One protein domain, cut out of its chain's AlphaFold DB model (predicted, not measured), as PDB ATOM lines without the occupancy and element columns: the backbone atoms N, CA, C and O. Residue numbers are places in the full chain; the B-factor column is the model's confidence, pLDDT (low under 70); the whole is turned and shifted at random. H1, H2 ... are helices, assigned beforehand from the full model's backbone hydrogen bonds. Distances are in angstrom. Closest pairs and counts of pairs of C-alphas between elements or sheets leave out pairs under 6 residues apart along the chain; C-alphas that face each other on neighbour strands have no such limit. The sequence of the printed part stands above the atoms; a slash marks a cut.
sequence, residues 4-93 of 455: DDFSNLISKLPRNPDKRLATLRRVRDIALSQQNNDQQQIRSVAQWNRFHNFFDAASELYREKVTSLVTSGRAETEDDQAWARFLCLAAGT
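AT A GLANCE: This is residues 4 to 93 of the 455 residues of the protein "JmjC domain-containing protein" of Fusarium culmorum (UniProt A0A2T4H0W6). H2 and H3 run side by side in opposite ways, loosely paired; H5 crosses one side of both, H4 slants away from a corner at H3's last residues, and short H1 sits near that end. Residues 36 to 41 stick out. The printed part has 90 residues, with H1 to H5 in order and no named strand: all helix, compact, radius of gyration of the C-alphas 13.0 A, spans 36 by 33 by 19 A.

HOW THE PARTS SIT: H1, residues 4 to 10, is close to but not clearly touching H3, residues 45 to 58; closest C-alphas Ile 10 and Ala 58, 6.1 A. H2, residues 17 to 37, stands likewise to H3, at a shallow tilt of 12 degrees; closest C-alphas Leu 24 and Phe 55, 6.9 A. H4, residues 60 to 72, touches H2 by residues 60 to 62 alone; closest C-alphas Leu 21 and Tyr 62, 6.4 A. H5, residues 78 to 91, touches H3 by residues 86 to 91 alone, at a steep tilt of 60 degrees; closest C-alphas Asn 49 and Ala 90, 4.3 A. Every O i to N i+4 pair is within hydrogen-bond range in H1, H3, H4 and H5; 16 of 17 in H2.

IN THESE COORDINATES: H1 begins at C-alpha 4 (127.595, 147.225, 131.938); H5 ends at C-alpha 91 (105.006, 150.941, 129.753). H2 measures 30.9 A from first to last C-alpha.

THE WHOLE: The printed part has no cut and no long link. Residues 4 to 8 and 36 to 42 have pLDDT under 70.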
ATOM      1  N   ASP A   4     126.363 147.569 132.662       57.28
ATOM      2  CA  ASP A   4     127.595 147.225 131.938       57.28
ATOM      3  C   ASP A   4     127.326 146.357 130.699       57.28
ATOM      4  O   ASP A   4     127.943 146.560 129.649       57.28
ATOM      5  N   ASP A   5     126.349 145.444 130.772       64.25
ATOM      6  CA  ASP A   5     125.896 144.666 129.610       64.25
ATOM      7  C   ASP A   5     125.331 145.581 128.518       64.25
ATOM      8  O   ASP A   5     125.539 145.343 127.325       64.25
ATOM      9  N   PHE A   6     124.625 146.645 128.916       63.28
ATOM     10  CA  PHE A   6     124.063 147.617 127.985       63.28
ATOM     11  C   PHE A   6     125.140 148.490 127.347       63.28
ATOM     12  O   PHE A   6     125.145 148.614 126.126       63.28
ATOM     13  N   SER A   7     126.089 149.019 128.121       62.94
ATOM     14  CA  SER A   7     127.209 149.808 127.586       62.94
ATOM     15  C   SER A   7     128.036 149.012 126.561       62.94
ATOM     16  O   SER A   7     128.335 149.493 125.463       62.94
ATOM     17  N   ASN A   8     128.290 147.732 126.854       68.94
ATOM     18  CA  ASN A   8     128.958 146.804 125.940       68.94
ATOM     19  C   ASN A   8     128.132 146.448 124.695       68.94
ATOM     20  O   ASN A   8     128.703 146.100 123.660       68.94
ATOM     21  N   LEU A   9     126.800 146.510 124.765       71.06
ATOM     22  CA  LEU A   9     125.944 146.359 123.588       71.06
ATOM     23  C   LEU A   9     125.939 147.631 122.732       71.06
ATOM     24  O   LEU A   9     126.007 147.525 121.509       71.06
ATOM     25  N   ILE A  10     125.891 148.819 123.354       72.75
ATOM     26  CA  ILE A  10     125.918 150.111 122.647       72.75
ATOM     27  C   ILE A  10     127.208 150.237 121.832       72.75
ATOM     28  O   ILE A  10     127.154 150.620 120.664       72.75
ATOM     29  N   SER A  11     128.358 149.863 122.401       73.25
ATOM     30  CA  SER A  11     129.655 149.947 121.710       73.25
ATOM     31  C   SER A  11     129.757 149.042 120.472       73.25
ATOM     32  O   SER A  11     130.553 149.316 119.573       73.25
ATOM     33  N   LYS A  12     128.918 147.999 120.391       82.38
ATOM     34  CA  LYS A  12     128.818 147.073 119.251       82.38
ATOM     35  C   LYS A  12     127.791 147.509 118.201       82.38
ATOM     36  O   LYS A  12     127.694 146.874 117.150       82.38
ATOM     37  N   LEU A  13     127.015 148.565 118.458       87.50
ATOM     38  CA  LEU A  13     126.039 149.064 117.495       87.50
ATOM     39  C   LEU A  13     126.718 149.816 116.337       87.50
ATOM     40  O   LEU A  13     127.739 150.481 116.526       87.50
ATOM     41  N   PRO A  14     126.126 149.785 115.127       87.75
ATOM     42  CA  PRO A  14     126.620 150.577 114.009       87.75
ATOM     43  C   PRO A  14     126.728 152.067 114.361       87.75
ATOM     44  O   PRO A  14     125.835 152.647 114.987       87.75
ATOM     45  N   ARG A  15     127.805 152.725 113.908       88.56
ATOM     46  CA  ARG A  15     127.948 154.187 114.034       88.56
ATOM     47  C   ARG A  15     126.927 154.950 113.183       88.56
ATOM     48  O   ARG A  15     126.462 155.995 113.614       88.56
ATOM     49  N   ASN A  16     126.561 154.410 112.018       94.12
ATOM     50  CA  ASN A  16     125.541 154.995 111.148       94.12
ATOM     51  C   ASN A  16     124.141 154.910 111.813       94.12
ATOM     52  O   ASN A  16     123.743 153.801 112.194       94.12
ATOM     53  N   PRO A  17     123.405 156.033 111.943       92.19
ATOM     54  CA  PRO A  17     122.107 156.080 112.622       92.19
ATOM     55  C   PRO A  17     121.051 155.133 112.040       92.19
ATOM     56  O   PRO A  17     120.388 154.428 112.802       92.19
ATOM     57  N   ASP A  18     120.947 155.032 110.713       93.06
ATOM     58  CA  ASP A  18     119.948 154.184 110.048       93.06
ATOM     59  C   ASP A  18     120.217 152.700 110.278       93.06
ATOM     60  O   ASP A  18     119.326 151.934 110.651       93.06
ATOM     61  N   LYS A  19     121.481 152.285 110.122       93.06
ATOM     62  CA  LYS A  19     121.914 150.914 110.420       93.06
ATOM     63  C   LYS A  19     121.692 150.585 111.891       93.06
ATOM     64  O   LYS A  19     121.329 149.456 112.209       93.06
ATOM     65  N   ARG A  20     121.884 151.557 112.787       93.62
ATOM     66  CA  ARG A  20     121.610 151.384 114.213       93.62
ATOM     67  C   ARG A  20     120.125 151.160 114.467       93.62
ATOM     68  O   ARG A  20     119.789 150.159 115.093       93.62
ATOM     69  N   LEU A  21     119.249 152.022 113.950       93.94
ATOM     70  CA  LEU A  21     117.802 151.855 114.091       93.94
ATOM     71  C   LEU A  21     117.334 150.525 113.483       93.94
ATOM     72  O   LEU A  21     116.531 149.826 114.093       93.94
ATOM     73  N   ALA A  22     117.874 150.125 112.328       93.62
ATOM     74  CA  ALA A  22     117.581 148.829 111.717       93.62
ATOM     75  C   ALA A  22     117.985 147.645 112.615       93.62
ATOM     76  O   ALA A  22     117.242 146.669 112.715       93.62
ATOM     77  N   THR A  23     119.122 147.731 113.311       93.12
ATOM     78  CA  THR A  23     119.500 146.734 114.325       93.12
ATOM     79  C   THR A  23     118.504 146.716 115.482       93.12
ATOM     80  O   THR A  23     118.055 145.640 115.867       93.12
ATOM     81  N   LEU A  24     118.103 147.880 116.004       94.31
ATOM     82  CA  LEU A  24     117.114 147.957 117.086       94.31
ATOM     83  C   LEU A  24     115.745 147.399 116.662       94.31
ATOM     84  O   LEU A  24     115.127 146.675 117.440       94.31
ATOM     85  N   ARG A  25     115.309 147.637 115.413       93.94
ATOM     86  CA  ARG A  25     114.105 147.014 114.827       93.94
ATOM     87  C   ARG A  25     114.187 145.487 114.872       93.94
ATOM     88  O   ARG A  25     113.271 144.843 115.366       93.94
ATOM     89  N   ARG A  26     115.314 144.900 114.457       91.44
ATOM     90  CA  ARG A  26     115.509 143.439 114.522       91.44
ATOM     91  C   ARG A  26     115.442 142.913 115.955       91.44
ATOM     92  O   ARG A  26     114.814 141.888 116.196       91.44
ATOM     93  N   VAL A  27     116.058 143.616 116.910       90.31
ATOM     94  CA  VAL A  27     115.999 143.239 118.334       90.31
ATOM     95  C   VAL A  27     114.559 143.293 118.851       90.31
ATOM     96  O   VAL A  27     114.130 142.361 119.528       90.31
ATOM     97  N   ARG A  28     113.798 144.339 118.500       92.75
ATOM     98  CA  ARG A  28     112.363 144.456 118.802       92.75
ATOM     99  C   ARG A  28     111.574 143.276 118.232       92.75
ATOM    100  O   ARG A  28     110.787 142.680 118.958       92.75
ATOM    101  N   ASP A  29     111.777 142.921 116.969       91.38
ATOM    102  CA  ASP A  29     110.985 141.877 116.304       91.38
ATOM    103  C   ASP A  29     111.269 140.482 116.882       91.38
ATOM    104  O   ASP A  29     110.349 139.701 117.135       91.38
ATOM    105  N   ILE A  30     112.536 140.188 117.197       85.94
ATOM    106  CA  ILE A  30     112.921 138.971 117.932       85.94
ATOM    107  C   ILE A  30     112.268 138.965 119.320       85.94
ATOM    108  O   ILE A  30     111.702 137.964 119.750       85.94
ATOM    109  N   ALA A  31     112.312 140.098 120.017       84.00
ATOM    110  CA  ALA A  31     111.714 140.241 121.333       84.00
ATOM    111  C   ALA A  31     110.193 139.999 121.324       84.00
ATOM    112  O   ALA A  31     109.689 139.296 122.198       84.00
ATOM    113  N   LEU A  32     109.475 140.568 120.353       86.06
ATOM    114  CA  LEU A  32     108.023 140.423 120.215       86.06
ATOM    115  C   LEU A  32     107.621 139.007 119.778       86.06
ATOM    116  O   LEU A  32     106.635 138.474 120.277       86.06
ATOM    117  N   SER A  33     108.380 138.373 118.879       84.38
ATOM    118  CA  SER A  33     108.084 137.002 118.427       84.38
ATOM    119  C   SER A  33     108.258 135.961 119.537       84.38
ATOM    120  O   SER A  33     107.434 135.057 119.652       84.38
ATOM    121  N   GLN A  34     109.261 136.119 120.406       75.69
ATOM    122  CA  GLN A  34     109.452 135.247 121.574       75.69
ATOM    123  C   GLN A  34     108.286 135.329 122.569       75.69
ATOM    124  O   GLN A  34     107.905 134.317 123.147       75.69
ATOM    125  N   GLN A  35     107.666 136.503 122.723       72.25
ATOM    126  CA  GLN A  35     106.499 136.661 123.594       72.25
ATOM    127  C   GLN A  35     105.280 135.855 123.117       72.25
ATOM    128  O   GLN A  35     104.489 135.411 123.944       72.25
ATOM    129  N   ASN A  36     105.115 135.673 121.805       64.75
ATOM    130  CA  ASN A  36     103.957 134.969 121.251       64.75
ATOM    131  C   ASN A  36     104.099 133.439 121.296       64.75
ATOM    132  O   ASN A  36     103.084 132.745 121.269       64.75
ATOM    133  N   ASN A  37     105.328 132.917 121.348       59.75
ATOM    134  CA  ASN A  37     105.600 131.481 121.234       59.75
ATOM    135  C   ASN A  37     105.720 130.766 122.587       59.75
ATOM    136  O   ASN A  37     105.338 129.601 122.688       59.75
ATOM    137  N   ASP A  38     106.209 131.440 123.630       50.69
ATOM    138  CA  ASP A  38     106.465 130.797 124.919       50.69
ATOM    139  C   ASP A  38     105.308 131.017 125.903       50.69
ATOM    140  O   ASP A  38     105.232 132.039 126.585       50.69
ATOM    141  N   GLN A  39     104.459 129.997 126.087       50.62
ATOM    142  CA  GLN A  39     103.478 129.936 127.189       50.62
ATOM    143  C   GLN A  39     104.124 129.952 128.598       50.62
ATOM    144  O   GLN A  39     103.410 129.933 129.598       50.62
ATOM    145  N   GLN A  40     105.462 129.993 128.706       45.38
ATOM    146  CA  GLN A  40     106.206 129.893 129.969       45.38
ATOM    147  C   GLN A  40     107.100 131.102 130.316       45.38
ATOM    148  O   GLN A  40     107.598 131.158 131.439       45.38
ATOM    149  N   GLN A  41     107.282 132.102 129.439       52.97
ATOM    150  CA  GLN A  41     108.084 133.300 129.755       52.97
ATOM    151  C   GLN A  41     107.433 134.598 129.257       52.97
ATOM    152  O   GLN A  41     107.913 135.280 128.351       52.97
ATOM    153  N   ILE A  42     106.345 134.999 129.919       60.72
ATOM    154  CA  ILE A  42     105.840 136.371 129.808       60.72
ATOM    155  C   ILE A  42     106.915 137.299 130.382       60.72
ATOM    156  O   ILE A  42     107.173 137.307 131.588       60.72
ATOM    157  N   ARG A  43     107.566 138.079 129.517       70.62
ATOM    158  CA  ARG A  43     108.512 139.103 129.965       70.62
ATOM    159  C   ARG A  43     107.788 140.125 130.834       70.62
ATOM    160  O   ARG A  43     106.743 140.642 130.442       70.62
ATOM    161  N   SER A  44     108.360 140.450 131.991       81.50
ATOM    162  CA  SER A  44     107.772 141.458 132.874       81.50
ATOM    163  C   SER A  44     107.878 142.857 132.261       81.50
ATOM    164  O   SER A  44     108.790 143.136 131.475       81.50
ATOM    165  N   VAL A  45     106.994 143.773 132.667       85.38
ATOM    166  CA  VAL A  45     107.062 145.196 132.273       85.38
ATOM    167  C   VAL A  45     108.461 145.769 132.534       85.38
ATOM    168  O   VAL A  45     109.023 146.453 131.686       85.38
ATOM    169  N   ALA A  46     109.100 145.390 133.646       86.44
ATOM    170  CA  ALA A  46     110.463 145.806 133.976       86.44
ATOM    171  C   ALA A  46     111.527 145.316 132.970       86.44
ATOM    172  O   ALA A  46     112.545 145.974 132.761       86.44
ATOM    173  N   GLN A  47     111.340 144.154 132.336       86.62
ATOM    174  CA  GLN A  47     112.238 143.688 131.276       86.62
ATOM    175  C   GLN A  47     112.049 144.491 129.986       86.62
ATOM    176  O   GLN A  47     113.043 144.926 129.408       86.62
ATOM    177  N   TRP A  48     110.808 144.739 129.568       90.44
ATOM    178  CA  TRP A  48     110.519 145.572 128.398       90.44
ATOM    179  C   TRP A  48     110.984 147.016 128.574       90.44
ATOM    180  O   TRP A  48     111.601 147.580 127.673       90.44
ATOM    181  N   ASN A  49     110.779 147.582 129.763       91.56
ATOM    182  CA  ASN A  49     111.250 148.915 130.110       91.56
ATOM    183  C   ASN A  49     112.779 149.034 129.986       91.56
ATOM    184  O   ASN A  49     113.283 150.012 129.445       91.56
ATOM    185  N   ARG A  50     113.534 147.997 130.376       89.25
ATOM    186  CA  ARG A  50     114.993 147.971 130.174       89.25
ATOM    187  C   ARG A  50     115.394 148.008 128.697       89.25
ATOM    188  O   ARG A  50     116.341 148.713 128.362       89.25
ATOM    189  N   PHE A  51     114.683 147.300 127.815       90.06
ATOM    190  CA  PHE A  51     114.917 147.413 126.368       90.06
ATOM    191  C   PHE A  51     114.605 148.818 125.856       90.06
ATOM    192  O   PHE A  51     115.397 149.371 125.100       90.06
ATOM    193  N   HIS A  52     113.485 149.397 126.292       94.19
ATOM    194  CA  HIS A  52     113.102 150.758 125.930       94.19
ATOM    195  C   HIS A  52     114.185 151.773 126.325       94.19
ATOM    196  O   HIS A  52     114.638 152.517 125.460       94.19
ATOM    197  N   ASN A  53     114.669 151.734 127.571       92.38
ATOM    198  CA  ASN A  53     115.714 152.643 128.062       92.38
ATOM    199  C   ASN A  53     117.038 152.470 127.302       92.38
ATOM    200  O   ASN A  53     117.729 153.443 127.009       92.38
ATOM    201  N   PHE A  54     117.395 151.234 126.945       91.00
ATOM    202  CA  PHE A  54     118.569 150.975 126.115       91.00
ATOM    203  C   PHE A  54     118.412 151.536 124.698       91.00
ATOM    204  O   PHE A  54     119.347 152.148 124.186       91.00
ATOM    205  N   PHE A  55     117.252 151.351 124.061       94.19
ATOM    206  CA  PHE A  55     116.997 151.883 122.718       94.19
ATOM    207  C   PHE A  55     117.021 153.413 122.721       94.19
ATOM    208  O   PHE A  55     117.628 154.009 121.829       94.19
ATOM    209  N   ASP A  56     116.431 154.016 123.754       93.94
ATOM    210  CA  ASP A  56     116.404 155.458 123.984       93.94
ATOM    211  C   ASP A  56     117.818 156.040 124.086       93.94
ATOM    212  O   ASP A  56     118.171 156.953 123.337       93.94
ATOM    213  N   ALA A  57     118.678 155.433 124.909       90.75
ATOM    214  CA  ALA A  57     120.073 155.846 125.048       90.75
ATOM    215  C   ALA A  57     120.894 155.612 123.764       90.75
ATOM    216  O   ALA A  57     121.791 156.391 123.437       90.75
ATOM    217  N   ALA A  58     120.602 154.544 123.021       90.94
ATOM    218  CA  ALA A  58     121.414 154.119 121.888       90.94
ATOM    219  C   ALA A  58     121.142 154.893 120.585       90.94
ATOM    220  O   ALA A  58     122.046 155.007 119.745       90.94
ATOM    221  N   SER A  59     119.919 155.381 120.352       94.88
ATOM    222  CA  SER A  59     119.511 155.890 119.036       94.88
ATOM    223  C   SER A  59     118.593 157.109 119.109       94.88
ATOM    224  O   SER A  59     117.477 157.045 119.605       94.88
ATOM    225  N   GLU A  60     119.041 158.208 118.505       94.81
ATOM    226  CA  GLU A  60     118.242 159.423 118.322       94.81
ATOM    227  C   GLU A  60     117.028 159.202 117.416       94.81
ATOM    228  O   GLU A  60     115.922 159.553 117.803       94.81
ATOM    229  N   LEU A  61     117.198 158.510 116.284       96.06
ATOM    230  CA  LEU A  61     116.081 158.172 115.393       96.06
ATOM    231  C   LEU A  61     115.013 157.315 116.087       96.06
ATOM    232  O   LEU A  61     113.830 157.400 115.763       96.06
ATOM    233  N   TYR A  62     115.409 156.475 117.049       96.12
ATOM    234  CA  TYR A  62     114.442 155.781 117.892       96.12
ATOM    235  C   TYR A  62     113.691 156.766 118.796       96.12
ATOM    236  O   TYR A  62     112.469 156.682 118.861       96.12
ATOM    237  N   ARG A  63     114.371 157.725 119.439       95.75
ATOM    238  CA  ARG A  63     113.708 158.762 120.249       95.75
ATOM    239  C   ARG A  63     112.724 159.582 119.425       95.75
ATOM    240  O   ARG A  63     111.580 159.728 119.833       95.75
ATOM    241  N   GLU A  64     113.120 160.032 118.237       95.56
ATOM    242  CA  GLU A  64     112.226 160.716 117.293       95.56
ATOM    243  C   GLU A  64     111.008 159.854 116.951       95.56
ATOM    244  O   GLU A  64     109.873 160.337 116.965       95.56
ATOM    245  N   LYS A  65     111.222 158.553 116.709       95.06
ATOM    246  CA  LYS A  65     110.139 157.610 116.426       95.06
ATOM    247  C   LYS A  65     109.179 157.464 117.604       95.06
ATOM    248  O   LYS A  65     107.968 157.493 117.402       95.06
ATOM    249  N   VAL A  66     109.704 157.310 118.818       94.94
ATOM    250  CA  VAL A  66     108.900 157.212 120.042       94.94
ATOM    251  C   VAL A  66     108.111 158.492 120.264       94.94
ATOM    252  O   VAL A  66     106.899 158.411 120.446       94.94
ATOM    253  N   THR A  67     108.760 159.655 120.193       94.69
ATOM    254  CA  THR A  67     108.106 160.961 120.331       94.69
ATOM    255  C   THR A  67     106.979 161.106 119.314       94.69
ATOM    256  O   THR A  67     105.849 161.382 119.695       94.69
ATOM    257  N   SER A  68     107.233 160.809 118.038       94.56
ATOM    258  CA  SER A  68     106.210 160.860 116.989       94.56
ATOM    259  C   SER A  68     105.000 159.965 117.296       94.56
ATOM    260  O   SER A  68     103.860 160.424 117.215       94.56
ATOM    261  N   LEU A  69     105.221 158.708 117.700       95.56
ATOM    262  CA  LEU A  69     104.137 157.764 118.009       95.56
ATOM    263  C   LEU A  69     103.352 158.162 119.262       95.56
ATOM    264  O   LEU A  69     102.125 158.088 119.275       95.56
ATOM    265  N   VAL A  70     104.047 158.573 120.323       94.62
ATOM    266  CA  VAL A  70     103.423 158.935 121.602       94.62
ATOM    267  C   VAL A  70     102.660 160.252 121.473       94.62
ATOM    268  O   VAL A  70     101.513 160.324 121.903       94.62
ATOM    269  N   THR A  71     103.239 161.270 120.833       90.94
ATOM    270  CA  THR A  71     102.569 162.560 120.629       90.94
ATOM    271  C   THR A  71     101.378 162.428 119.682       90.94
ATOM    272  O   THR A  71     100.311 162.948 119.983       90.94
ATOM    273  N   SER A  72     101.507 161.696 118.570       88.12
ATOM    274  CA  SER A  72     100.383 161.521 117.634       88.12
ATOM    275  C   SER A  72      99.303 160.566 118.147       88.12
ATOM    276  O   SER A  72      98.152 160.647 117.714       88.12
ATOM    277  N   GLY A  73      99.671 159.614 119.014       90.44
ATOM    278  CA  GLY A  73      98.801 158.513 119.426       90.44
ATOM    279  C   GLY A  73      98.435 157.554 118.284       90.44
ATOM    280  O   GLY A  73      97.547 156.717 118.448       90.44
ATOM    281  N   ARG A  74      99.082 157.668 117.114       89.31
ATOM    282  CA  ARG A  74      98.722 156.954 115.881       89.31
ATOM    283  C   ARG A  74      99.878 156.100 115.377       89.31
ATOM    284  O   ARG A  74     101.044 156.444 115.530       89.31
ATOM    285  N   ALA A  75      99.521 154.978 114.764       92.56
ATOM    286  CA  ALA A  75     100.439 154.100 114.057       92.56
ATOM    287  C   ALA A  75      99.940 153.948 112.619       92.56
ATOM    288  O   ALA A  75      98.862 153.393 112.404       92.56
ATOM    289  N   GLU A  76     100.695 154.470 111.654       92.44
ATOM    290  CA  GLU A  76     100.277 154.555 110.249       92.44
ATOM    291  C   GLU A  76     100.849 153.412 109.409       92.44
ATOM    292  O   GLU A  76     100.239 152.984 108.432       92.44
ATOM    293  N   THR A  77     102.000 152.878 109.819       94.69
ATOM    294  CA  THR A  77     102.685 151.774 109.133       94.69
ATOM    295  C   THR A  77     102.738 150.503 109.983       94.69
ATOM    296  O   THR A  77     102.545 150.530 111.200       94.69
ATOM    297  N   GLU A  78     103.056 149.361 109.372       94.00
ATOM    298  CA  GLU A  78     103.305 148.120 110.121       94.00
ATOM    299  C   GLU A  78     104.492 148.254 111.096       94.00
ATOM    300  O   GLU A  78     104.435 147.731 112.213       94.00
ATOM    301  N   ASP A  79     105.536 149.007 110.717       93.94
ATOM    302  CA  ASP A  79     106.670 149.306 111.606       93.94
ATOM    303  C   ASP A  79     106.206 150.126 112.817       93.94
ATOM    304  O   ASP A  79     106.622 149.857 113.945       93.94
ATOM    305  N   ASP A  80     105.293 151.078 112.610       94.94
ATOM    306  CA  ASP A  80     104.693 151.874 113.684       94.94
ATOM    307  C   ASP A  80     103.901 150.996 114.635       94.94
ATOM    308  O   ASP A  80     104.024 151.138 115.846       94.94
ATOM    309  N   GLN A  81     103.108 150.065 114.106       95.06
ATOM    310  CA  GLN A  81     102.328 149.142 114.924       95.06
ATOM    311  C   GLN A  81     103.235 148.228 115.753       95.06
ATOM    312  O   GLN A  81     102.932 147.931 116.909       95.06
ATOM    313  N   ALA A  82     104.357 147.775 115.190       94.81
ATOM    314  CA  ALA A  82     105.346 146.992 115.922       94.81
ATOM    315  C   ALA A  82     106.019 147.821 117.031       94.81
ATOM    316  O   ALA A  82     106.115 147.356 118.169       94.81
ATOM    317  N   TRP A  83     106.417 149.065 116.743       96.19
ATOM    318  CA  TRP A  83     106.938 149.983 117.761       96.19
ATOM    319  C   TRP A  83     105.905 150.324 118.835       96.19
ATOM    320  O   TRP A  83     106.224 150.275 120.017       96.19
ATOM    321  N   ALA A  84     104.659 150.598 118.458       95.31
ATOM    322  CA  ALA A  84     103.576 150.890 119.388       95.31
ATOM    323  C   ALA A  84     103.323 149.712 120.334       95.31
ATOM    324  O   ALA A  84     103.249 149.913 121.545       95.31
ATOM    325  N   ARG A  85     103.268 148.477 119.812       93.81
ATOM    326  CA  ARG A  85     103.162 147.255 120.630       93.81
ATOM    327  C   ARG A  85     104.320 147.135 121.616       93.81
ATOM    328  O   ARG A  85     104.087 146.923 122.802       93.81
ATOM    329  N   PHE A  86     105.550 147.325 121.141       94.88
ATOM    330  CA  PHE A  86     106.741 147.322 121.991       94.88
ATOM    331  C   PHE A  86     106.657 148.365 123.117       94.88
ATOM    332  O   PHE A  86     106.911 148.042 124.275       94.88
ATOM    333  N   LEU A  87     106.258 149.598 122.796       95.50
ATOM    334  CA  LEU A  87     106.129 150.682 123.771       95.50
ATOM    335  C   LEU A  87     105.028 150.408 124.797       95.50
ATOM    336  O   LEU A  87     105.234 150.648 125.985       95.50
ATOM    337  N   CYS A  88     103.891 149.857 124.367       93.50
ATOM    338  CA  CYS A  88     102.806 149.465 125.266       93.50
ATOM    339  C   CYS A  88     103.287 148.421 126.283       93.50
ATOM    340  O   CYS A  88     103.074 148.578 127.481       93.50
ATOM    341  N   LEU A  89     104.036 147.410 125.834       92.56
ATOM    342  CA  LEU A  89     104.631 146.404 126.721       92.56
ATOM    343  C   LEU A  89     105.666 147.006 127.683       92.56
ATOM    344  O   LEU A  89     105.683 146.661 128.865       92.56
ATOM    345  N   ALA A  90     106.501 147.933 127.202       92.81
ATOM    346  CA  ALA A  90     107.509 148.625 128.010       92.81
ATOM    347  C   ALA A  90     106.920 149.547 129.082       92.81
ATOM    348  O   ALA A  90     107.543 149.754 130.125       92.81
ATOM    349  N   ALA A  91     105.728 150.077 128.833       91.00
ATOM    350  CA  ALA A  91     105.006 150.941 129.753       91.00
ATOM    351  C   ALA A  91     103.940 150.202 130.580       91.00
ATOM    352  O   ALA A  91     103.350 150.802 131.474       91.00
ATOM    353  N   GLY A  92     103.673 148.925 130.288       89.69
ATOM    354  CA  GLY A  92     102.601 148.163 130.931       89.69
ATOM    355  C   GLY A  92     101.201 148.667 130.572       89.69
ATOM    356  O   GLY A  92     100.296 148.608 131.399       89.69
ATOM    357  N   THR A  93     101.020 149.195 129.362       88.94
ATOM    358  CA  THR A  93      99.751 149.755 128.894       88.94
ATOM    359  C   THR A  93      99.138 148.911 127.783       88.94
ATOM    360  O   THR A  93      99.792 148.077 127.160       88.94
TER     361      THR A  93